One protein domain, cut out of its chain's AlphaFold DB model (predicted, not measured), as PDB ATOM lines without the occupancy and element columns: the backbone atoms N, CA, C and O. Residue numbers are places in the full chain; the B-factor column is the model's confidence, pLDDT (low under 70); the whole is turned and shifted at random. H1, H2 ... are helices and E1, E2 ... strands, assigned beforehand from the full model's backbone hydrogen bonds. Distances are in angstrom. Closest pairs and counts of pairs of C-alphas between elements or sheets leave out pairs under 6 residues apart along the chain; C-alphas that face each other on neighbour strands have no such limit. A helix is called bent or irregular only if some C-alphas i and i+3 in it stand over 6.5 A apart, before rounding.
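AT A GLANCE: This is residues 115 to 233 and 300 to 335 of the 474 residues of the protein "IBA57 protein" of Symbiodinium pilosum (UniProt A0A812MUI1). A strongly twisted wall of five antiparallel strands, in the order E2, E3, E4, E1, E5, has helices over one face: H4, the longest, H2 and H3 as a helical hairpin, and H1 near the E5 edge. Two short helices, H5 and H6, only graze the sheet, and the last 19 printed residues, 317 to 335, loop past its E2 edge without a named element. The printed part has 155 residues with six named helices and six named strands, in the order H1, E1, H2, H3, E2, E3, E4, H4, E5, E6, H5, H6, and its class is mixed, helices and strands. It is compact, with a radius of gyration of the C-alphas of 14.6 A, and its rounded outline spans 41 by 34 by 31 A.

IN THESE COORDINATES: H1, residues 115 to 123, begins at C-alpha 115 (36.857, 125.544, 149.242) and is 11.5 A long. After residues 124 to 135, E1 takes residues 136 to 142, 19.6 A. H2, residues 146 to 153, and H3, residues 158 to 166, measure 10.9 A and 13.2 A. Then come E2, residues 171 to 177, 19.1 A; E3, residues 183 to 191, the longest strand at 22.0 A; and E4, residues 196 to 202, 20.0 A. H4, residues 203 to 216, runs 20.5 A from C-alpha 203 (47.830, 124.045, 137.599); it is only just irregular, with C-alphas 204 and 207 6.7 A apart. E5, residues 223 to 226, and E6, residues 231 to 233, measure 10.2 A and 6.8 A. H5, residues 302 to 305, and H6, residues 313 to 316, measure 6.0 A and 5.6 A; H6 ends at C-alpha 316 (40.673, 114.244, 122.456).

HOW THE PARTS SIT: E2, E3 and E4 form a meander, each strand the antiparallel neighbour of the one before; E2 and E3 are a hairpin, with N 174 and O 187 2.8 A apart and within hydrogen-bond range. In the hairpin of E3 and E4, N 190 and O 198 are within this range at 2.8 A. E4 and E1 have N 137 and O 201 at 2.7 A, and E1 and the edge strand E5 have N 140 and O 225 at 2.8 A, both within range. E4, H4 and E5 make a split strand-helix-strand unit, two strands running the same way with E1 between them in the sheet, and its crossover is right-handed. H1, H2, H3 and H4 on one face of the sheet give two layers. The C-alphas of Cys 185 in E3 and Ser 205 in H4 are the closest of these two elements, 5.5 A apart. H1 and H4 touch, closest at the C-alphas of Val 118 and Leu 210, 6.3 A, at a steep tilt of 54 degrees, opposite ways. H2 and H3, a helical hairpin, touch at the C-alphas of Gln 151 and Met 158, 5.6 A; each has a height over the sheet of 8.1 A. H4 and H5 only just touch, with 3 pairs of C-alphas within 8 A, the closest those of Glu 204 and Pro 303, 6.9 A. E6 pairs with no named strand. Every O i to N i+4 pair is within hydrogen-bond range in H1, against 3 of 4 in H2, 4 of 5 in H3 and 8 of 10 in H4; H5 and H6 are too short for such a pair.

THE WHOLE: The two C-alphas farthest apart, those of Glu 128 and Ser 327, are 42.7 A apart. Residues 234 to 299 are not printed, and C-alphas 233 and 300 are 17.5 A apart across the cut. Of the links that are printed whole, H1 to E1, with 12 residues, is long. The mean pLDDT of the printed part is 79.9; 32 residues are under 70, namely 119 to 144, 166 to 169 and 218 to 219.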
ATOM      1  N   ASP A 115      35.895 124.500 149.576       72.88
ATOM      2  CA  ASP A 115      36.857 125.544 149.242       72.88
ATOM      3  C   ASP A 115      37.856 125.800 150.378       72.88
ATOM      4  O   ASP A 115      39.015 126.082 150.100       72.88
ATOM      5  N   SER A 116      37.469 125.608 151.644       70.00
ATOM      6  CA  SER A 116      38.397 125.690 152.780       70.00
ATOM      7  C   SER A 116      39.378 124.512 152.803       70.00
ATOM      8  O   SER A 116      40.571 124.721 153.006       70.00
ATOM      9  N   ALA A 117      38.911 123.289 152.531       72.00
ATOM     10  CA  ALA A 117      39.775 122.108 152.469       72.00
ATOM     11  C   ALA A 117      40.740 122.161 151.272       72.00
ATOM     12  O   ALA A 117      41.924 121.860 151.411       72.00
ATOM     13  N   VAL A 118      40.254 122.606 150.110       73.19
ATOM     14  CA  VAL A 118      41.093 122.857 148.932       73.19
ATOM     15  C   VAL A 118      42.108 123.964 149.229       73.19
ATOM     16  O   VAL A 118      43.294 123.781 148.969       73.19
ATOM     17  N   ALA A 119      41.685 125.077 149.837       68.00
ATOM     18  CA  ALA A 119      42.583 126.169 150.211       68.00
ATOM     19  C   ALA A 119      43.624 125.748 151.255       68.00
ATOM     20  O   ALA A 119      44.747 126.231 151.194       68.00
ATOM     21  N   ALA A 120      43.310 124.846 152.185       69.38
ATOM     22  CA  ALA A 120      44.292 124.294 153.117       69.38
ATOM     23  C   ALA A 120      45.393 123.512 152.375       69.38
ATOM     24  O   ALA A 120      46.573 123.785 152.579       69.38
ATOM     25  N   VAL A 121      45.012 122.625 151.447       68.44
ATOM     26  CA  VAL A 121      45.962 121.849 150.621       68.44
ATOM     27  C   VAL A 121      46.786 122.755 149.694       68.44
ATOM     28  O   VAL A 121      47.980 122.527 149.491       68.44
ATOM     29  N   ILE A 122      46.179 123.815 149.150       65.31
ATOM     30  CA  ILE A 122      46.885 124.805 148.326       65.31
ATOM     31  C   ILE A 122      47.776 125.706 149.193       65.31
ATOM     32  O   ILE A 122      48.908 125.977 148.825       65.31
ATOM     33  N   SER A 123      47.329 126.177 150.355       59.66
ATOM     34  CA  SER A 123      48.091 127.120 151.195       59.66
ATOM     35  C   SER A 123      49.341 126.496 151.811       59.66
ATOM     36  O   SER A 123      50.364 127.179 151.897       59.66
ATOM     37  N   SER A 124      49.330 125.190 152.112       61.50
ATOM     38  CA  SER A 124      50.550 124.451 152.472       61.50
ATOM     39  C   SER A 124      51.638 124.497 151.385       61.50
ATOM     40  O   SER A 124      52.795 124.198 151.669       61.50
ATOM     41  N   SER A 125      51.305 124.926 150.159       53.28
ATOM     42  CA  SER A 125      52.237 125.024 149.032       53.28
ATOM     43  C   SER A 125      53.016 126.344 148.934       53.28
ATOM     44  O   SER A 125      54.056 126.340 148.291       53.28
ATOM     45  N   GLY A 126      52.609 127.452 149.576       46.59
ATOM     46  CA  GLY A 126      53.319 128.753 149.608       46.59
ATOM     47  C   GLY A 126      54.025 129.204 148.308       46.59
ATOM     48  O   GLY A 126      55.256 129.266 148.287       46.59
ATOM     49  N   LEU A 127      53.276 129.482 147.238       39.38
ATOM     50  CA  LEU A 127      53.791 129.802 145.896       39.38
ATOM     51  C   LEU A 127      54.187 131.285 145.715       39.38
ATOM     52  O   LEU A 127      53.326 132.125 145.482       39.38
ATOM     53  N   GLU A 128      55.493 131.574 145.705       31.81
ATOM     54  CA  GLU A 128      56.108 132.674 144.939       31.81
ATOM     55  C   GLU A 128      57.394 132.142 144.263       31.81
ATOM     56  O   GLU A 128      58.317 131.693 144.937       31.81
ATOM     57  N   ASN A 129      57.432 132.207 142.926       29.31
ATOM     58  CA  ASN A 129      58.583 132.078 142.011       29.31
ATOM     59  C   ASN A 129      59.236 130.707 141.685       29.31
ATOM     60  O   ASN A 129      60.003 130.123 142.440       29.31
ATOM     61  N   THR A 130      58.974 130.300 140.432       32.22
ATOM     62  CA  THR A 130      59.895 129.919 139.330       32.22
ATOM     63  C   THR A 130      61.151 129.073 139.601       32.22
ATOM     64  O   THR A 130      62.220 129.604 139.891       32.22
ATOM     65  N   ALA A 131      61.060 127.791 139.237       25.53
ATOM     66  CA  ALA A 131      62.076 127.049 138.482       25.53
ATOM     67  C   ALA A 131      61.330 126.104 137.516       25.53
ATOM     68  O   ALA A 131      60.243 125.625 137.832       25.53
ATOM     69  N   PHE A 132      61.816 125.958 136.288       32.97
ATOM     70  CA  PHE A 132      60.951 125.695 135.139       32.97
ATOM     71  C   PHE A 132      60.705 124.208 134.846       32.97
ATOM     72  O   PHE A 132      61.564 123.509 134.315       32.97
ATOM     73  N   ALA A 133      59.480 123.784 135.148       36.31
ATOM     74  CA  ALA A 133      58.760 122.630 134.619       36.31
ATOM     75  C   ALA A 133      57.554 123.144 133.801       36.31
ATOM     76  O   ALA A 133      57.178 124.315 133.961       36.31
ATOM     77  N   PRO A 134      56.902 122.325 132.948       40.34
ATOM     78  CA  PRO A 134      55.572 122.673 132.441       40.34
ATOM     79  C   PRO A 134      54.641 123.062 133.608       40.34
ATOM     80  O   PRO A 134      54.888 122.624 134.731       40.34
ATOM     81  N   PRO A 135      53.607 123.901 133.386       46.59
ATOM     82  CA  PRO A 135      52.725 124.445 134.429       46.59
ATOM     83  C   PRO A 135      51.841 123.358 135.073       46.59
ATOM     84  O   PRO A 135      50.621 123.338 134.911       46.59
ATOM     85  N   VAL A 136      52.475 122.441 135.793       51.09
ATOM     86  CA  VAL A 136      51.918 121.208 136.331       51.09
ATOM     87  C   VAL A 136      52.031 121.275 137.853       51.09
ATOM     88  O   VAL A 136      53.118 121.448 138.397       51.09
ATOM     89  N   GLU A 137      50.900 121.170 138.538       51.94
ATOM     90  CA  GLU A 137      50.821 120.952 139.977       51.94
ATOM     91  C   GLU A 137      50.824 119.448 140.271       51.94
ATOM     92  O   GLU A 137      50.222 118.653 139.548       51.94
ATOM     93  N   TRP A 138      51.516 119.053 141.339       55.47
ATOM     94  CA  TRP A 138      51.633 117.655 141.757       55.47
ATOM     95  C   TRP A 138      50.945 117.412 143.088       55.47
ATOM     96  O   TRP A 138      51.112 118.187 144.033       55.47
ATOM     97  N   GLY A 139      50.244 116.282 143.178       52.66
ATOM     98  CA  GLY A 139      49.766 115.719 144.434       52.66
ATOM     99  C   GLY A 139      50.493 114.418 144.787       52.66
ATOM    100  O   GLY A 139      50.623 113.559 143.921       52.66
ATOM    101  N   ALA A 140      50.922 114.247 146.041       55.91
ATOM    102  CA  ALA A 140      51.319 112.955 146.605       55.91
ATOM    103  C   ALA A 140      50.189 112.399 147.461       55.91
ATOM    104  O   ALA A 140      49.616 113.114 148.296       55.91
ATOM    105  N   TRP A 141      49.826 111.146 147.211       60.31
ATOM    106  CA  TRP A 141      48.759 110.465 147.930       60.31
ATOM    107  C   TRP A 141      49.333 109.267 148.656       60.31
ATOM    108  O   TRP A 141      49.884 108.365 148.026       60.31
ATOM    109  N   ASN A 142      49.166 109.259 149.974       55.03
ATOM    110  CA  ASN A 142      49.746 108.262 150.859       55.03
ATOM    111  C   ASN A 142      48.659 107.592 151.693       55.03
ATOM    112  O   ASN A 142      47.822 108.266 152.287       55.03
ATOM    113  N   GLY A 143      48.659 106.260 151.734       61.72
ATOM    114  CA  GLY A 143      47.691 105.487 152.511       61.72
ATOM    115  C   GLY A 143      47.488 104.074 151.981       61.72
ATOM    116  O   GLY A 143      47.600 103.818 150.781       61.72
ATOM    117  N   GLU A 144      47.147 103.139 152.871       66.94
ATOM    118  CA  GLU A 144      47.022 101.713 152.528       66.94
ATOM    119  C   GLU A 144      46.061 101.460 151.347       66.94
ATOM    120  O   GLU A 144      46.288 100.562 150.535       66.94
ATOM    121  N   ASN A 145      45.060 102.334 151.170       78.69
ATOM    122  CA  ASN A 145      44.022 102.226 150.142       78.69
ATOM    123  C   ASN A 145      44.185 103.181 148.941       78.69
ATOM    124  O   ASN A 145      43.276 103.248 148.112       78.69
ATOM    125  N   SER A 146      45.304 103.905 148.797       84.50
ATOM    126  CA  SER A 146      45.482 104.914 147.730       84.50
ATOM    127  C   SER A 146      45.225 104.368 146.318       84.50
ATOM    128  O   SER A 146      44.560 105.017 145.512       84.50
ATOM    129  N   GLY A 147      45.676 103.142 146.028       86.12
ATOM    130  CA  GLY A 147      45.461 102.503 144.726       86.12
ATOM    131  C   GLY A 147      43.989 102.174 144.450       86.12
ATOM    132  O   GLY A 147      43.493 102.438 143.357       86.12
ATOM    133  N   GLN A 148      43.257 101.658 145.447       87.44
ATOM    134  CA  GLN A 148      41.819 101.375 145.322       87.44
ATOM    135  C   GLN A 148      40.997 102.665 145.220       87.44
ATOM    136  O   GLN A 148      40.023 102.730 144.470       87.44
ATOM    137  N   PHE A 149      41.410 103.703 145.942       88.56
ATOM    138  CA  PHE A 149      40.811 105.026 145.857       88.56
ATOM    139  C   PHE A 149      40.947 105.613 144.444       88.56
ATOM    140  O   PHE A 149      39.947 105.975 143.826       88.56
ATOM    141  N   LEU A 150      42.162 105.611 143.884       91.75
ATOM    142  CA  LEU A 150      42.421 106.011 142.497       91.75
ATOM    143  C   LEU A 150      41.634 105.168 141.488       91.75
ATOM    144  O   LEU A 150      41.093 105.708 140.518       91.75
ATOM    145  N   GLN A 151      41.528 103.857 141.730       91.62
ATOM    146  CA  GLN A 151      40.826 102.923 140.852       91.62
ATOM    147  C   GLN A 151      39.371 103.338 140.603       91.62
ATOM    148  O   GLN A 151      38.895 103.191 139.479       91.62
ATOM    149  N   GLY A 152      38.678 103.885 141.604       91.75
ATOM    150  CA  GLY A 152      37.290 104.343 141.465       91.75
ATOM    151  C   GLY A 152      37.123 105.734 140.837       91.75
ATOM    152  O   GLY A 152      36.005 106.116 140.489       91.75
ATOM    153  N   LEU A 153      38.199 106.511 140.686       93.38
ATOM    154  CA  LEU A 153      38.113 107.929 140.312       93.38
ATOM    155  C   LEU A 153      38.717 108.261 138.950       93.38
ATOM    156  O   LEU A 153      38.246 109.194 138.297       93.38
ATOM    157  N   CYS A 154      39.731 107.516 138.513       95.19
ATOM    158  CA  CYS A 154      40.401 107.764 137.242       95.19
ATOM    159  C   CYS A 154      39.985 106.764 136.153       95.19
ATOM    160  O   CYS A 154      39.466 105.680 136.429       95.19
ATOM    161  N   THR A 155      40.236 107.107 134.893       96.44
ATOM    162  CA  THR A 155      39.891 106.280 133.722       96.44
ATOM    163  C   THR A 155      40.817 105.085 133.486       96.44
ATOM    164  O   THR A 155      40.499 104.246 132.645       96.44
ATOM    165  N   GLN A 156      41.943 104.985 134.199       94.44
ATOM    166  CA  GLN A 156      42.968 103.957 133.980       94.44
ATOM    167  C   GLN A 156      43.018 102.929 135.117       94.44
ATOM    168  O   GLN A 156      42.600 103.211 136.238       94.44
ATOM    169  N   ASP A 157      43.477 101.716 134.831       92.75
ATOM    170  CA  ASP A 157      43.579 100.627 135.791       92.75
ATOM    171  C   ASP A 157      44.846 100.732 136.654       92.75
ATOM    172  O   ASP A 157      45.967 100.487 136.209       92.75
ATOM    173  N   MET A 158      44.655 101.060 137.926       90.50
ATOM    174  CA  MET A 158      45.731 101.170 138.909       90.50
ATOM    175  C   MET A 158      46.280  99.805 139.328       90.50
ATOM    176  O   MET A 158      47.401  99.736 139.826       90.50
ATOM    177  N   GLN A 159      45.533  98.716 139.116       86.44
ATOM    178  CA  GLN A 159      46.051  97.365 139.358       86.44
ATOM    179  C   GLN A 159      47.101  96.999 138.305       86.44
ATOM    180  O   GLN A 159      48.179  96.519 138.649       86.44
ATOM    181  N   SER A 160      46.837  97.322 137.036       84.00
ATOM    182  CA  SER A 160      47.829  97.203 135.961       84.00
ATOM    183  C   SER A 160      49.100  98.005 136.262       84.00
ATOM    184  O   SER A 160      50.199  97.491 136.063       84.00
ATOM    185  N   LEU A 161      48.978  99.220 136.816       84.06
ATOM    186  CA  LEU A 161      50.130 100.032 137.241       84.06
ATOM    187  C   LEU A 161      50.993  99.320 138.297       84.06
ATOM    188  O   LEU A 161      52.218  99.294 138.177       84.06
ATOM    189  N   GLN A 162      50.362  98.684 139.290       78.75
ATOM    190  CA  GLN A 162      51.066  97.910 140.321       78.75
ATOM    191  C   GLN A 162      51.846  96.727 139.734       78.75
ATOM    192  O   GLN A 162      52.960  96.442 140.173       78.75
ATOM    193  N   ILE A 163      51.287  96.060 138.721       79.44
ATOM    194  CA  ILE A 163      51.952  94.958 138.018       79.44
ATOM    195  C   ILE A 163      53.126  95.491 137.194       79.44
ATOM    196  O   ILE A 163      54.239  94.981 137.307       79.44
ATOM    197  N   MET A 164      52.914  96.549 136.411       76.81
ATOM    198  CA  MET A 164      53.953  97.149 135.568       76.81
ATOM    199  C   MET A 164      55.152  97.654 136.371       76.81
ATOM    200  O   MET A 164      56.290  97.513 135.917       76.81
ATOM    201  N   ARG A 165      54.931  98.133 137.601       75.12
ATOM    202  CA  ARG A 165      56.016  98.559 138.493       75.12
ATOM    203  C   ARG A 165      57.004  97.428 138.771       75.12
ATOM    204  O   ARG A 165      58.208  97.669 138.794       75.12
ATOM    205  N   SER A 166      56.522  96.194 138.925       65.31
ATOM    206  CA  SER A 166      57.393  95.022 139.116       65.31
ATOM    207  C   SER A 166      58.261  94.703 137.888       65.31
ATOM    208  O   SER A 166      59.302  94.067 138.023       65.31
ATOM    209  N   ALA A 167      57.874  95.212 136.714       62.44
ATOM    210  CA  ALA A 167      58.603  95.132 135.451       62.44
ATOM    211  C   ALA A 167      59.364  96.433 135.102       62.44
ATOM    212  O   ALA A 167      59.733  96.639 133.946       62.44
ATOM    213  N   GLY A 168      59.571  97.335 136.070       65.19
ATOM    214  CA  GLY A 168      60.327  98.582 135.885       65.19
ATOM    215  C   GLY A 168      59.538  99.755 135.290       65.19
ATOM    216  O   GLY A 168      60.121 100.802 135.037       65.19
ATOM    217  N   HIS A 169      58.223  99.615 135.090       64.38
ATOM    218  CA  HIS A 169      57.360 100.656 134.523       64.38
ATOM    219  C   HIS A 169      56.404 101.195 135.590       64.38
ATOM    220  O   HIS A 169      55.473 100.511 135.998       64.38
ATOM    221  N   ALA A 170      56.616 102.422 136.060       73.25
ATOM    222  CA  ALA A 170      55.895 102.940 137.224       73.25
ATOM    223  C   ALA A 170      54.883 104.049 136.915       73.25
ATOM    224  O   ALA A 170      54.399 104.658 137.866       73.25
ATOM    225  N   VAL A 171      54.559 104.331 135.643       86.38
ATOM    226  CA  VAL A 171      53.710 105.477 135.258       86.38
ATOM    227  C   VAL A 171      52.646 105.110 134.230       86.38
ATOM    228  O   VAL A 171      52.918 104.384 133.277       86.38
ATOM    229  N   LEU A 172      51.440 105.657 134.401       90.00
ATOM    230  CA  LEU A 172      50.342 105.557 133.442       90.00
ATOM    231  C   LEU A 172      49.619 106.892 133.241       90.00
ATOM    232  O   LEU A 172      49.406 107.611 134.215       90.00
ATOM    233  N   PRO A 173      49.151 107.203 132.022       93.75
ATOM    234  CA  PRO A 173      48.253 108.316 131.811       93.75
ATOM    235  C   PRO A 173      46.848 107.937 132.281       93.75
ATOM    236  O   PRO A 173      46.349 106.839 132.028       93.75
ATOM    237  N   ALA A 174      46.194 108.857 132.974       95.12
ATOM    238  CA  ALA A 174      44.835 108.704 133.460       95.12
ATOM    239  C   ALA A 174      44.110 110.047 133.399       95.12
ATOM    240  O   ALA A 174      44.713 111.109 133.521       95.12
ATOM    241  N   ALA A 175      42.802 110.017 133.184       95.94
ATOM    242  CA  ALA A 175      41.968 111.202 133.248       95.94
ATOM    243  C   ALA A 175      41.001 111.089 134.426       95.94
ATOM    244  O   ALA A 175      40.499 110.008 134.743       95.94
ATOM    245  N   PHE A 176      40.706 112.224 135.047       95.94
ATOM    246  CA  PHE A 176      39.630 112.363 136.016       95.94
ATOM    247  C   PHE A 176      38.447 113.015 135.326       95.94
ATOM    248  O   PHE A 176      38.584 114.056 134.675       95.94
ATOM    249  N   LEU A 177      37.282 112.383 135.443       95.75
ATOM    250  CA  LEU A 177      36.074 112.839 134.773       95.75
ATOM    251  C   LEU A 177      35.088 113.434 135.767       95.75
ATOM    252  O   LEU A 177      35.023 113.060 136.937       95.75
ATOM    253  N   SER A 178      34.251 114.332 135.269       92.25
ATOM    254  CA  SER A 178      33.038 114.706 135.970       92.25
ATOM    255  C   SER A 178      32.027 113.556 135.920       92.25
ATOM    256  O   SER A 178      32.090 112.704 135.026       92.25
ATOM    257  N   PRO A 179      31.012 113.547 136.803       89.81
ATOM    258  CA  PRO A 179      29.915 112.581 136.721       89.81
ATOM    259  C   PRO A 179      29.187 112.578 135.366       89.81
ATOM    260  O   PRO A 179      28.546 111.595 135.014       89.81
ATOM    261  N   LYS A 180      29.306 113.657 134.577       90.00
ATOM    262  CA  LYS A 180      28.761 113.756 133.214       90.00
ATOM    263  C   LYS A 180      29.626 113.040 132.162       90.00
ATOM    264  O   LYS A 180      29.272 113.070 130.987       90.00
ATOM    265  N   GLY A 181      30.767 112.458 132.540       92.38
ATOM    266  CA  GLY A 181      31.725 111.828 131.625       92.38
ATOM    267  C   GLY A 181      32.553 112.825 130.811       92.38
ATOM    268  O   GLY A 181      32.913 112.538 129.665       92.38
ATOM    269  N   LYS A 182      32.809 114.016 131.368       94.69
ATOM    270  CA  LYS A 182      33.629 115.072 130.756       94.69
ATOM    271  C   LYS A 182      34.973 115.186 131.459       94.69
ATOM    272  O   LYS A 182      35.037 114.967 132.662       94.69
ATOM    273  N   VAL A 183      36.027 115.522 130.725       94.88
ATOM    274  CA  VAL A 183      37.388 115.637 131.264       94.88
ATOM    275  C   VAL A 183      37.452 116.807 132.242       94.88
ATOM    276  O   VAL A 183      37.140 117.939 131.878       94.88
ATOM    277  N   LEU A 184      37.848 116.534 133.485       92.12
ATOM    278  CA  LEU A 184      38.227 117.562 134.457       92.12
ATOM    279  C   LEU A 184      39.734 117.797 134.437       92.12
ATOM    280  O   LEU A 184      40.188 118.933 134.539       92.12
ATOM    281  N   CYS A 185      40.489 116.707 134.324       92.19
ATOM    282  CA  CYS A 185      41.936 116.726 134.374       92.19
ATOM    283  C   CYS A 185      42.509 115.527 133.622       92.19
ATOM    284  O   CYS A 185      42.058 114.401 133.831       92.19
ATOM    285  N   ASP A 186      43.502 115.768 132.780       93.38
ATOM    286  CA  ASP A 186      44.470 114.788 132.300       93.38
ATOM    287  C   ASP A 186      45.662 114.727 133.262       93.38
ATOM    288  O   ASP A 186      46.066 115.748 133.817       93.38
ATOM    289  N   THR A 187      46.161 113.519 133.517       92.19
ATOM    290  CA  THR A 187      47.203 113.248 134.514       92.19
ATOM    291  C   THR A 187      48.108 112.107 134.056       92.19
ATOM    292  O   THR A 187      47.676 111.215 133.322       92.19
ATOM    293  N   LEU A 188      49.341 112.100 134.532       89.88
ATOM    294  CA  LEU A 188      50.242 110.968 134.631       89.88
ATOM    295  C   LEU A 188      50.279 110.562 136.102       89.88
ATOM    296  O   LEU A 188      50.588 111.354 136.994       89.88
ATOM    297  N   VAL A 189      49.935 109.307 136.348       89.88
ATOM    298  CA  VAL A 189      49.932 108.697 137.670       89.88
ATOM    299  C   VAL A 189      51.169 107.828 137.780       89.88
ATOM    300  O   VAL A 189      51.281 106.816 137.088       89.88
ATOM    301  N   GLN A 190      52.087 108.222 138.655       87.00
ATOM    302  CA  GLN A 190      53.262 107.444 139.007       87.00
ATOM    303  C   GLN A 190      53.045 106.744 140.342       87.00
ATOM    304  O   GLN A 190      52.711 107.378 141.337       87.00
ATOM    305  N   GLN A 191      53.294 105.443 140.398       85.75
ATOM    306  CA  GLN A 191      53.399 104.750 141.674       85.75
ATOM    307  C   GLN A 191      54.841 104.851 142.174       85.75
ATOM    308  O   GLN A 191      55.745 104.346 141.511       85.75
ATOM    309  N   VAL A 192      55.059 105.472 143.334       81.56
ATOM    310  CA  VAL A 192      56.394 105.687 143.933       81.56
ATOM    311  C   VAL A 192      56.711 104.635 144.985       81.56
ATOM    312  O   VAL A 192      57.844 104.157 145.038       81.56
ATOM    313  N   ASP A 193      55.693 104.174 145.708       79.69
ATOM    314  CA  ASP A 193      55.752 103.030 146.617       79.69
ATOM    315  C   ASP A 193      54.424 102.247 146.577       79.69
ATOM    316  O   ASP A 193      53.478 102.618 145.882       79.69
ATOM    317  N   LYS A 194      54.315 101.138 147.314       79.94
ATOM    318  CA  LYS A 194      53.121 100.281 147.377       79.94
ATOM    319  C   LYS A 194      51.832 101.070 147.643       79.94
ATOM    320  O   LYS A 194      50.788 100.739 147.085       79.94
ATOM    321  N   HIS A 195      51.924 102.109 148.467       81.56
ATOM    322  CA  HIS A 195      50.801 102.916 148.945       81.56
ATOM    323  C   HIS A 195      50.936 104.410 148.609       81.56
ATOM    324  O   HIS A 195      50.071 105.201 148.997       81.56
ATOM    325  N   GLU A 196      51.990 104.769 147.870       85.00
ATOM    326  CA  GLU A 196      52.325 106.142 147.503       85.00
ATOM    327  C   GLU A 196      52.197 106.342 145.997       85.00
ATOM    328  O   GLU A 196      52.854 105.662 145.198       85.00
ATOM    329  N   TYR A 197      51.357 107.299 145.621       88.19
ATOM    330  CA  TYR A 197      51.127 107.676 144.235       88.19
ATOM    331  C   TYR A 197      51.365 109.161 144.062       88.19
ATOM    332  O   TYR A 197      50.865 109.977 144.837       88.19
ATOM    333  N   PHE A 198      52.085 109.506 143.009       88.25
ATOM    334  CA  PHE A 198      52.175 110.864 142.536       88.25
ATOM    335  C   PHE A 198      51.246 111.050 141.345       88.25
ATOM    336  O   PHE A 198      51.204 110.220 140.436       88.25
ATOM    337  N   VAL A 199      50.494 112.142 141.363       88.69
ATOM    338  CA  VAL A 199      49.568 112.503 140.293       88.69
ATOM    339  C   VAL A 199      49.950 113.881 139.796       88.69
ATOM    340  O   VAL A 199      49.884 114.858 140.549       88.69
ATOM    341  N   ASP A 200      50.350 113.935 138.534       86.81
ATOM    342  CA  ASP A 200      50.622 115.184 137.843       86.81
ATOM    343  C   ASP A 200      49.323 115.764 137.272       86.81
ATOM    344  O   ASP A 200      48.409 115.031 136.900       86.81
ATOM    345  N   CYS A 201      49.173 117.083 137.284       85.75
ATOM    346  CA  CYS A 201      48.033 117.748 136.665       85.75
ATOM    347  C   CYS A 201      48.385 119.176 136.278       85.75
ATOM    348  O   CYS A 201      49.197 119.812 136.933       85.75
ATOM    349  N   HIS A 202      47.754 119.746 135.256       85.00
ATOM    350  CA  HIS A 202      47.947 121.170 134.980       85.00
ATOM    351  C   HIS A 202      47.459 122.036 136.160       85.00
ATOM    352  O   HIS A 202      46.410 121.751 136.742       85.00
ATOM    353  N   LYS A 203      48.152 123.143 136.466       81.12
ATOM    354  CA  LYS A 203      47.830 124.045 137.599       81.12
ATOM    355  C   LYS A 203      46.357 124.477 137.659       81.12
ATOM    356  O   LYS A 203      45.709 124.460 138.698       81.12
ATOM    357  N   GLU A 204      45.779 124.799 136.504       80.94
ATOM    358  CA  GLU A 204      44.377 125.230 136.393       80.94
ATOM    359  C   GLU A 204      43.378 124.077 136.606       80.94
ATOM    360  O   GLU A 204      42.235 124.309 137.001       80.94
ATOM    361  N   SER A 205      43.810 122.830 136.400       84.19
ATOM    362  CA  SER A 205      43.017 121.622 136.649       84.19
ATOM    363  C   SER A 205      43.148 121.104 138.082       84.19
ATOM    364  O   SER A 205      42.295 120.331 138.524       84.19
ATOM    365  N   ALA A 206      44.151 121.561 138.835       83.25
ATOM    366  CA  ALA A 206      44.425 121.100 140.190       83.25
ATOM    367  C   ALA A 206      43.267 121.377 141.154       83.25
ATOM    368  O   ALA A 206      42.851 120.494 141.898       83.25
ATOM    369  N   THR A 207      42.667 122.570 141.104       82.44
ATOM    370  CA  THR A 207      41.514 122.903 141.960       82.44
ATOM    371  C   THR A 207      40.292 122.013 141.661       82.44
ATOM    372  O   THR A 207      39.762 121.400 142.593       82.44
ATOM    373  N   PRO A 208      39.821 121.877 140.401       84.19
ATOM    374  CA  PRO A 208      38.781 120.906 140.045       84.19
ATOM    375  C   PRO A 208      39.098 119.465 140.464       84.19
ATOM    376  O   PRO A 208      38.211 118.779 140.979       84.19
ATOM    377  N   LEU A 209      40.346 119.024 140.279       87.25
ATOM    378  CA  LEU A 209      40.807 117.698 140.679       87.25
ATOM    379  C   LEU A 209      40.721 117.526 142.198       87.25
ATOM    380  O   LEU A 209      40.025 116.631 142.667       87.25
ATOM    381  N   LEU A 210      41.323 118.422 142.982       86.12
ATOM    382  CA  LEU A 210      41.286 118.385 144.447       86.12
ATOM    383  C   LEU A 210      39.854 118.373 144.985       86.12
ATOM    384  O   LEU A 210      39.557 117.611 145.903       86.12
ATOM    385  N   ARG A 211      38.935 119.141 144.385       84.94
ATOM    386  CA  ARG A 211      37.508 119.100 144.751       84.94
ATOM    387  C   ARG A 211      36.885 117.722 144.528       84.94
ATOM    388  O   ARG A 211      36.074 117.288 145.344       84.94
ATOM    389  N   LEU A 212      37.217 117.043 143.428       86.62
ATOM    390  CA  LEU A 212      36.753 115.679 143.169       86.62
ATOM    391  C   LEU A 212      37.338 114.710 144.204       86.62
ATOM    392  O   LEU A 212      36.601 113.939 144.811       86.62
ATOM    393  N   LEU A 213      38.644 114.787 144.451       86.69
ATOM    394  CA  LEU A 213      39.332 113.879 145.366       86.69
ATOM    395  C   LEU A 213      38.855 114.043 146.804       86.69
ATOM    396  O   LEU A 213      38.494 113.063 147.445       86.69
ATOM    397  N   LEU A 214      38.790 115.274 147.310       83.19
ATOM    398  CA  LEU A 214      38.343 115.552 148.673       83.19
ATOM    399  C   LEU A 214      36.880 115.156 148.889       83.19
ATOM    400  O   LEU A 214      36.531 114.718 149.983       83.19
ATOM    401  N   ARG A 215      36.043 115.234 147.844       82.25
ATOM    402  CA  ARG A 215      34.663 114.731 147.896       82.25
ATOM    403  C   ARG A 215      34.638 113.231 148.166       82.25
ATOM    404  O   ARG A 215      33.907 112.788 149.040       82.25
ATOM    405  N   HIS A 216      35.456 112.473 147.443       83.06
ATOM    406  CA  HIS A 216      35.465 111.015 147.523       83.06
ATOM    407  C   HIS A 216      36.369 110.456 148.636       83.06
ATOM    408  O   HIS A 216      36.236 109.287 148.986       83.06
ATOM    409  N   ARG A 217      37.286 111.257 149.201       81.81
ATOM    410  CA  ARG A 217      38.238 110.848 150.255       81.81
ATOM    411  C   ARG A 217      37.571 110.541 151.599       81.81
ATOM    412  O   ARG A 217      38.198 109.900 152.434       81.81
ATOM    413  N   LEU A 218      36.360 111.036 151.860       68.00
ATOM    414  CA  LEU A 218      35.723 110.953 153.181       68.00
ATOM    415  C   LEU A 218      35.841 109.542 153.798       68.00
ATOM    416  O   LEU A 218      35.433 108.558 153.193       68.00
ATOM    417  N   ARG A 219      36.409 109.460 155.012       61.62
ATOM    418  CA  ARG A 219      36.656 108.219 155.784       61.62
ATOM    419  C   ARG A 219      37.659 107.227 155.182       61.62
ATOM    420  O   ARG A 219      37.810 106.130 155.712       61.62
ATOM    421  N   GLN A 220      38.381 107.602 154.133       71.50
ATOM    422  CA  GLN A 220      39.536 106.839 153.672       71.50
ATOM    423  C   GLN A 220      40.781 107.255 154.471       71.50
ATOM    424  O   GLN A 220      41.048 108.458 154.576       71.50
ATOM    425  N   PRO A 221      41.567 106.302 155.009       74.31
ATOM    426  CA  PRO A 221      42.818 106.574 155.715       74.31
ATOM    427  C   PRO A 221      43.935 106.904 154.712       74.31
ATOM    428  O   PRO A 221      44.930 106.193 154.597       74.31
ATOM    429  N   LEU A 222      43.729 107.961 153.930       80.00
ATOM    430  CA  LEU A 222      44.685 108.470 152.956       80.00
ATOM    431  C   LEU A 222      44.940 109.954 153.200       80.00
ATOM    432  O   LEU A 222      44.041 110.676 153.643       80.00
ATOM    433  N   THR A 223      46.147 110.412 152.904       80.19
ATOM    434  CA  THR A 223      46.535 111.822 152.859       80.19
ATOM    435  C   THR A 223      46.674 112.258 151.406       80.19
ATOM    436  O   THR A 223      47.036 111.469 150.538       80.19
ATOM    437  N   ILE A 224      46.312 113.511 151.133       85.06
ATOM    438  CA  ILE A 224      46.474 114.151 149.825       85.06
ATOM    439  C   ILE A 224      47.237 115.436 150.094       85.06
ATOM    440  O   ILE A 224      46.741 116.296 150.824       85.06
ATOM    441  N   GLU A 225      48.422 115.553 149.514       81.38
ATOM    442  CA  GLU A 225      49.334 116.672 149.740       81.38
ATOM    443  C   GLU A 225      49.814 117.223 148.404       81.38
ATOM    444  O   GLU A 225      50.056 116.455 147.481       81.38
ATOM    445  N   ASN A 226      49.968 118.543 148.282       80.94
ATOM    446  CA  ASN A 226      50.606 119.141 147.110       80.94
ATOM    447  C   ASN A 226      52.130 119.153 147.308       80.94
ATOM    448  O   ASN A 226      52.624 119.755 148.262       80.94
ATOM    449  N   ILE A 227      52.872 118.512 146.403       79.06
ATOM    450  CA  ILE A 227      54.323 118.280 146.531       79.06
ATOM    451  C   ILE A 227      55.174 119.040 145.506       79.06
ATOM    452  O   ILE A 227      56.369 118.777 145.380       79.06
ATOM    453  N   THR A 228      54.591 120.018 144.812       75.19
ATOM    454  CA  THR A 228      55.229 120.764 143.707       75.19
ATOM    455  C   THR A 228      56.551 121.458 144.096       75.19
ATOM    456  O   THR A 228      57.379 121.752 143.244       75.19
ATOM    457  N   LYS A 229      56.802 121.711 145.391       74.38
ATOM    458  CA  LYS A 229      58.080 122.264 145.891       74.38
ATOM    459  C   LYS A 229      59.203 121.238 146.036       74.38
ATOM    460  O   LYS A 229      60.380 121.596 145.997       74.38
ATOM    461  N   SER A 230      58.841 119.986 146.281       76.25
ATOM    462  CA  SER A 230      59.786 118.908 146.576       76.25
ATOM    463  C   SER A 230      60.181 118.144 145.320       76.25
ATOM    464  O   SER A 230      61.262 117.557 145.287       76.25
ATOM    465  N   TYR A 231      59.328 118.170 144.295       76.69
ATOM    466  CA  TYR A 231      59.507 117.410 143.067       76.69
ATOM    467  C   TYR A 231      59.220 118.257 141.830       76.69
ATOM    468  O   TYR A 231      58.315 119.089 141.830       76.69
ATOM    469  N   LEU A 232      59.994 118.012 140.776       74.50
ATOM    470  CA  LEU A 232      59.920 118.685 139.491       74.50
ATOM    471  C   LEU A 232      59.680 117.645 138.386       74.50
ATOM    472  O   LEU A 232      60.499 116.734 138.226       74.50
ATOM    473  N   PRO A 233      58.603 117.766 137.592       75.12
ATOM    474  CA  PRO A 233      58.437 116.936 136.410       75.12
ATOM    475  C   PRO A 233      59.389 117.397 135.307       75.12
ATOM    476  O   PRO A 233      59.494 118.586 134.997       75.12
ATOM    477  N   PRO A 300      47.030 116.463 122.827       92.94
ATOM    478  CA  PRO A 300      46.417 117.498 123.644       92.94
ATOM    479  C   PRO A 300      46.828 117.346 125.115       92.94
ATOM    480  O   PRO A 300      46.933 116.226 125.613       92.94
ATOM    481  N   GLU A 301      47.048 118.465 125.803       90.50
ATOM    482  CA  GLU A 301      47.453 118.492 127.212       90.50
ATOM    483  C   GLU A 301      46.902 119.735 127.923       90.50
ATOM    484  O   GLU A 301      47.029 120.862 127.429       90.50
ATOM    485  N   GLY A 302      46.319 119.526 129.105       88.06
ATOM    486  CA  GLY A 302      45.843 120.577 129.998       88.06
ATOM    487  C   GLY A 302      44.690 121.446 129.458       88.06
ATOM    488  O   GLY A 302      44.215 121.273 128.333       88.06
ATOM    489  N   PRO A 303      44.228 122.437 130.247       84.38
ATOM    490  CA  PRO A 303      43.063 123.276 129.943       84.38
ATOM    491  C   PRO A 303      43.133 124.083 128.650       84.38
ATOM    492  O   PRO A 303      42.088 124.444 128.110       84.38
ATOM    493  N   ARG A 304      44.343 124.335 128.133       83.31
ATOM    494  CA  ARG A 304      44.545 124.999 126.838       83.31
ATOM    495  C   ARG A 304      43.939 124.196 125.685       83.31
ATOM    496  O   ARG A 304      43.376 124.789 124.772       83.31
ATOM    497  N   ASP A 305      44.024 122.869 125.744       87.44
ATOM    498  CA  ASP A 305      43.470 121.986 124.710       87.44
ATOM    499  C   ASP A 305      42.196 121.273 125.171       87.44
ATOM    500  O   ASP A 305      41.377 120.832 124.360       87.44
ATOM    501  N   LEU A 306      42.058 121.120 126.488       88.31
ATOM    502  CA  LEU A 306      41.057 120.312 127.159       88.31
ATOM    503  C   LEU A 306      40.170 121.200 128.032       88.31
ATOM    504  O   LEU A 306      40.365 121.295 129.242       88.31
ATOM    505  N   LYS A 307      39.154 121.837 127.440       85.38
ATOM    506  CA  LYS A 307      38.194 122.629 128.223       85.38
ATOM    507  C   LYS A 307      37.542 121.781 129.322       85.38
ATOM    508  O   LYS A 307      36.843 120.795 129.043       85.38
ATOM    509  N   VAL A 308      37.779 122.198 130.565       86.19
ATOM    510  CA  VAL A 308      37.365 121.511 131.794       86.19
ATOM    511  C   VAL A 308      35.838 121.364 131.840       86.19
ATOM    512  O   VAL A 308      35.108 122.324 131.634       86.19
ATOM    513  N   ASP A 309      35.352 120.152 132.120       87.88
ATOM    514  CA  ASP A 309      33.926 119.755 132.147       87.88
ATOM    515  C   ASP A 309      33.150 119.940 130.821       87.88
ATOM    516  O   ASP A 309      31.926 119.793 130.788       87.88
ATOM    517  N   GLU A 310      33.821 120.182 129.691       89.56
ATOM    518  CA  GLU A 310      33.155 120.343 128.385       89.56
ATOM    519  C   GLU A 310      33.441 119.178 127.428       89.56
ATOM    520  O   GLU A 310      32.543 118.656 126.736       89.56
ATOM    521  N   ILE A 311      34.700 118.740 127.395       91.56
ATOM    522  CA  ILE A 311      35.206 117.799 126.398       91.56
ATOM    523  C   ILE A 311      35.074 116.353 126.878       91.56
ATOM    524  O   ILE A 311      35.218 116.036 128.053       91.56
ATOM    525  N   MET A 312      34.744 115.456 125.950       93.88
ATOM    526  CA  MET A 312      34.646 114.021 126.208       93.88
ATOM    527  C   MET A 312      35.989 113.341 125.895       93.88
ATOM    528  O   MET A 312      36.571 113.688 124.867       93.88
ATOM    529  N   PRO A 313      36.444 112.332 126.664       95.56
ATOM    530  CA  PRO A 313      37.752 111.697 126.448       95.56
ATOM    531  C   PRO A 313      38.002 111.212 125.009       95.56
ATOM    532  O   PRO A 313      39.056 111.469 124.432       95.56
ATOM    533  N   LEU A 314      37.007 110.578 124.375       93.94
ATOM    534  CA  LEU A 314      37.137 110.091 122.990       93.94
ATOM    535  C   LEU A 314      37.359 111.218 121.976       93.94
ATOM    536  O   LEU A 314      37.996 110.993 120.953       93.94
ATOM    537  N   HIS A 315      36.870 112.431 122.254       93.62
ATOM    538  CA  HIS A 315      37.040 113.573 121.356       93.62
ATOM    539  C   HIS A 315      38.479 114.083 121.302       93.62
ATOM    540  O   HIS A 315      38.864 114.710 120.323       93.62
ATOM    541  N   VAL A 316      39.270 113.819 122.336       93.69
ATOM    542  CA  VAL A 316      40.673 114.244 122.456       93.69
ATOM    543  C   VAL A 316      41.617 113.052 122.418       93.69
ATOM    544  O   VAL A 316      42.730 113.106 122.919       93.69
ATOM    545  N   ASN A 317      41.156 111.957 121.808       94.00
ATOM    546  CA  ASN A 317      41.942 110.757 121.551       94.00
ATOM    547  C   ASN A 317      42.553 110.108 122.803       94.00
ATOM    548  O   ASN A 317      43.487 109.329 122.676       94.00
ATOM    549  N   MET A 318      41.987 110.339 123.992       95.06
ATOM    550  CA  MET A 318      42.477 109.752 125.247       95.06
ATOM    551  C   MET A 318      42.534 108.218 125.209       95.06
ATOM    552  O   MET A 318      43.421 107.621 125.802       95.06
ATOM    553  N   GLU A 319      41.633 107.575 124.468       92.50
ATOM    554  CA  GLU A 319      41.714 106.134 124.203       92.50
ATOM    555  C   GLU A 319      42.995 105.735 123.450       92.50
ATOM    556  O   GLU A 319      43.622 104.749 123.809       92.50
ATOM    557  N   LEU A 320      43.379 106.494 122.421       91.94
ATOM    558  CA  LEU A 320      44.561 106.204 121.597       91.94
ATOM    559  C   LEU A 320      45.865 106.606 122.297       91.94
ATOM    560  O   LEU A 320      46.937 106.167 121.907       91.94
ATOM    561  N   LEU A 321      45.761 107.457 123.318       93.62
ATOM    562  CA  LEU A 321      46.860 107.951 124.144       93.62
ATOM    563  C   LEU A 321      46.968 107.197 125.479       93.62
ATOM    564  O   LEU A 321      47.515 107.723 126.446       93.62
ATOM    565  N   ASN A 322      46.398 105.990 125.557       92.38
ATOM    566  CA  ASN A 322      46.460 105.097 126.716       92.38
ATOM    567  C   ASN A 322      45.855 105.649 128.025       92.38
ATOM    568  O   ASN A 322      46.124 105.109 129.095       92.38
ATOM    569  N   PHE A 323      45.016 106.688 127.993       94.88
ATOM    570  CA  PHE A 323      44.408 107.256 129.209       94.88
ATOM    571  C   PHE A 323      43.255 106.412 129.767       94.88
ATOM    572  O   PHE A 323      42.856 106.595 130.920       94.88
ATOM    573  N   VAL A 324      42.641 105.558 128.947       94.69
ATOM    574  CA  VAL A 324      41.389 104.870 129.288       94.69
ATOM    575  C   VAL A 324      41.580 103.365 129.201       94.69
ATOM    576  O   VAL A 324      41.895 102.845 128.135       94.69
ATOM    577  N   SER A 325      41.301 102.662 130.298       94.19
ATOM    578  CA  SER A 325      41.076 101.218 130.265       94.19
ATOM    579  C   SER A 325      39.580 100.937 130.159       94.19
ATOM    580  O   SER A 325      38.782 101.402 130.972       94.19
ATOM    581  N   PHE A 326      39.188 100.163 129.148       91.62
ATOM    582  CA  PHE A 326      37.809  99.686 128.994       91.62
ATOM    583  C   PHE A 326      37.561  98.338 129.683       91.62
ATOM    584  O   PHE A 326      36.414  97.907 129.770       91.62
ATOM    585  N   SER A 327      38.614  97.680 130.177       90.44
ATOM    586  CA  SER A 327      38.537  96.399 130.889       90.44
ATOM    587  C   SER A 327      38.457  96.553 132.411       90.44
ATOM    588  O   SER A 327      38.180  95.572 133.102       90.44
ATOM    589  N   LYS A 328      38.681  97.760 132.952       91.75
ATOM    590  CA  LYS A 328      38.626  98.014 134.397       91.75
ATOM    591  C   LYS A 328      37.201  98.110 134.950       91.75
ATOM    592  O   LYS A 328      36.224  98.302 134.226       91.75
ATOM    593  N   GLY A 329      37.115  98.029 136.278       88.00
ATOM    594  CA  GLY A 329      35.878  98.223 137.037       88.00
ATOM    595  C   GLY A 329      35.330  99.656 136.998       88.00
ATOM    596  O   GLY A 329      35.870 100.538 136.330       88.00
ATOM    597  N   CYS A 330      34.240  99.881 137.733       91.69
ATOM    598  CA  CYS A 330      33.506 101.143 137.710       91.69
ATOM    599  C   CYS A 330      34.340 102.342 138.178       91.69
ATOM    600  O   CYS A 330      35.031 102.262 139.192       91.69
ATOM    601  N   TYR A 331      34.209 103.471 137.478       94.12
ATOM    602  CA  TYR A 331      34.794 104.752 137.881       94.12
ATOM    603  C   TYR A 331      33.876 105.938 137.542       94.12
ATOM    604  O   TYR A 331      32.932 105.824 136.751       94.12
ATOM    605  N   VAL A 332      34.135 107.097 138.151       92.12
ATOM    606  CA  VAL A 332      33.320 108.310 137.963       92.12
ATOM    607  C   VAL A 332      33.278 108.731 136.487       92.12
ATOM    608  O   VAL A 332      34.303 108.899 135.836       92.12
ATOM    609  N   GLY A 333      32.071 108.930 135.951       91.38
ATOM    610  CA  GLY A 333      31.873 109.399 134.572       91.38
ATOM    611  C   GLY A 333      32.032 108.327 133.484       91.38
ATOM    612  O   GLY A 333      31.982 108.663 132.298       91.38
ATOM    613  N   GLN A 334      32.186 107.049 133.850       93.62
ATOM    614  CA  GLN A 334      32.368 105.940 132.905       93.62
ATOM    615  C   GLN A 334      31.186 105.744 131.942       93.62
ATOM    616  O   GLN A 334      31.400 105.482 130.761       93.62
ATOM    617  N   GLU A 335      29.942 105.880 132.411       90.62
ATOM    618  CA  GLU A 335      28.747 105.457 131.660       90.62
ATOM    619  C   GLU A 335      28.659 106.093 130.263       90.62
ATOM    620  O   GLU A 335      28.467 105.398 129.261       90.62
TER     621      GLU A 335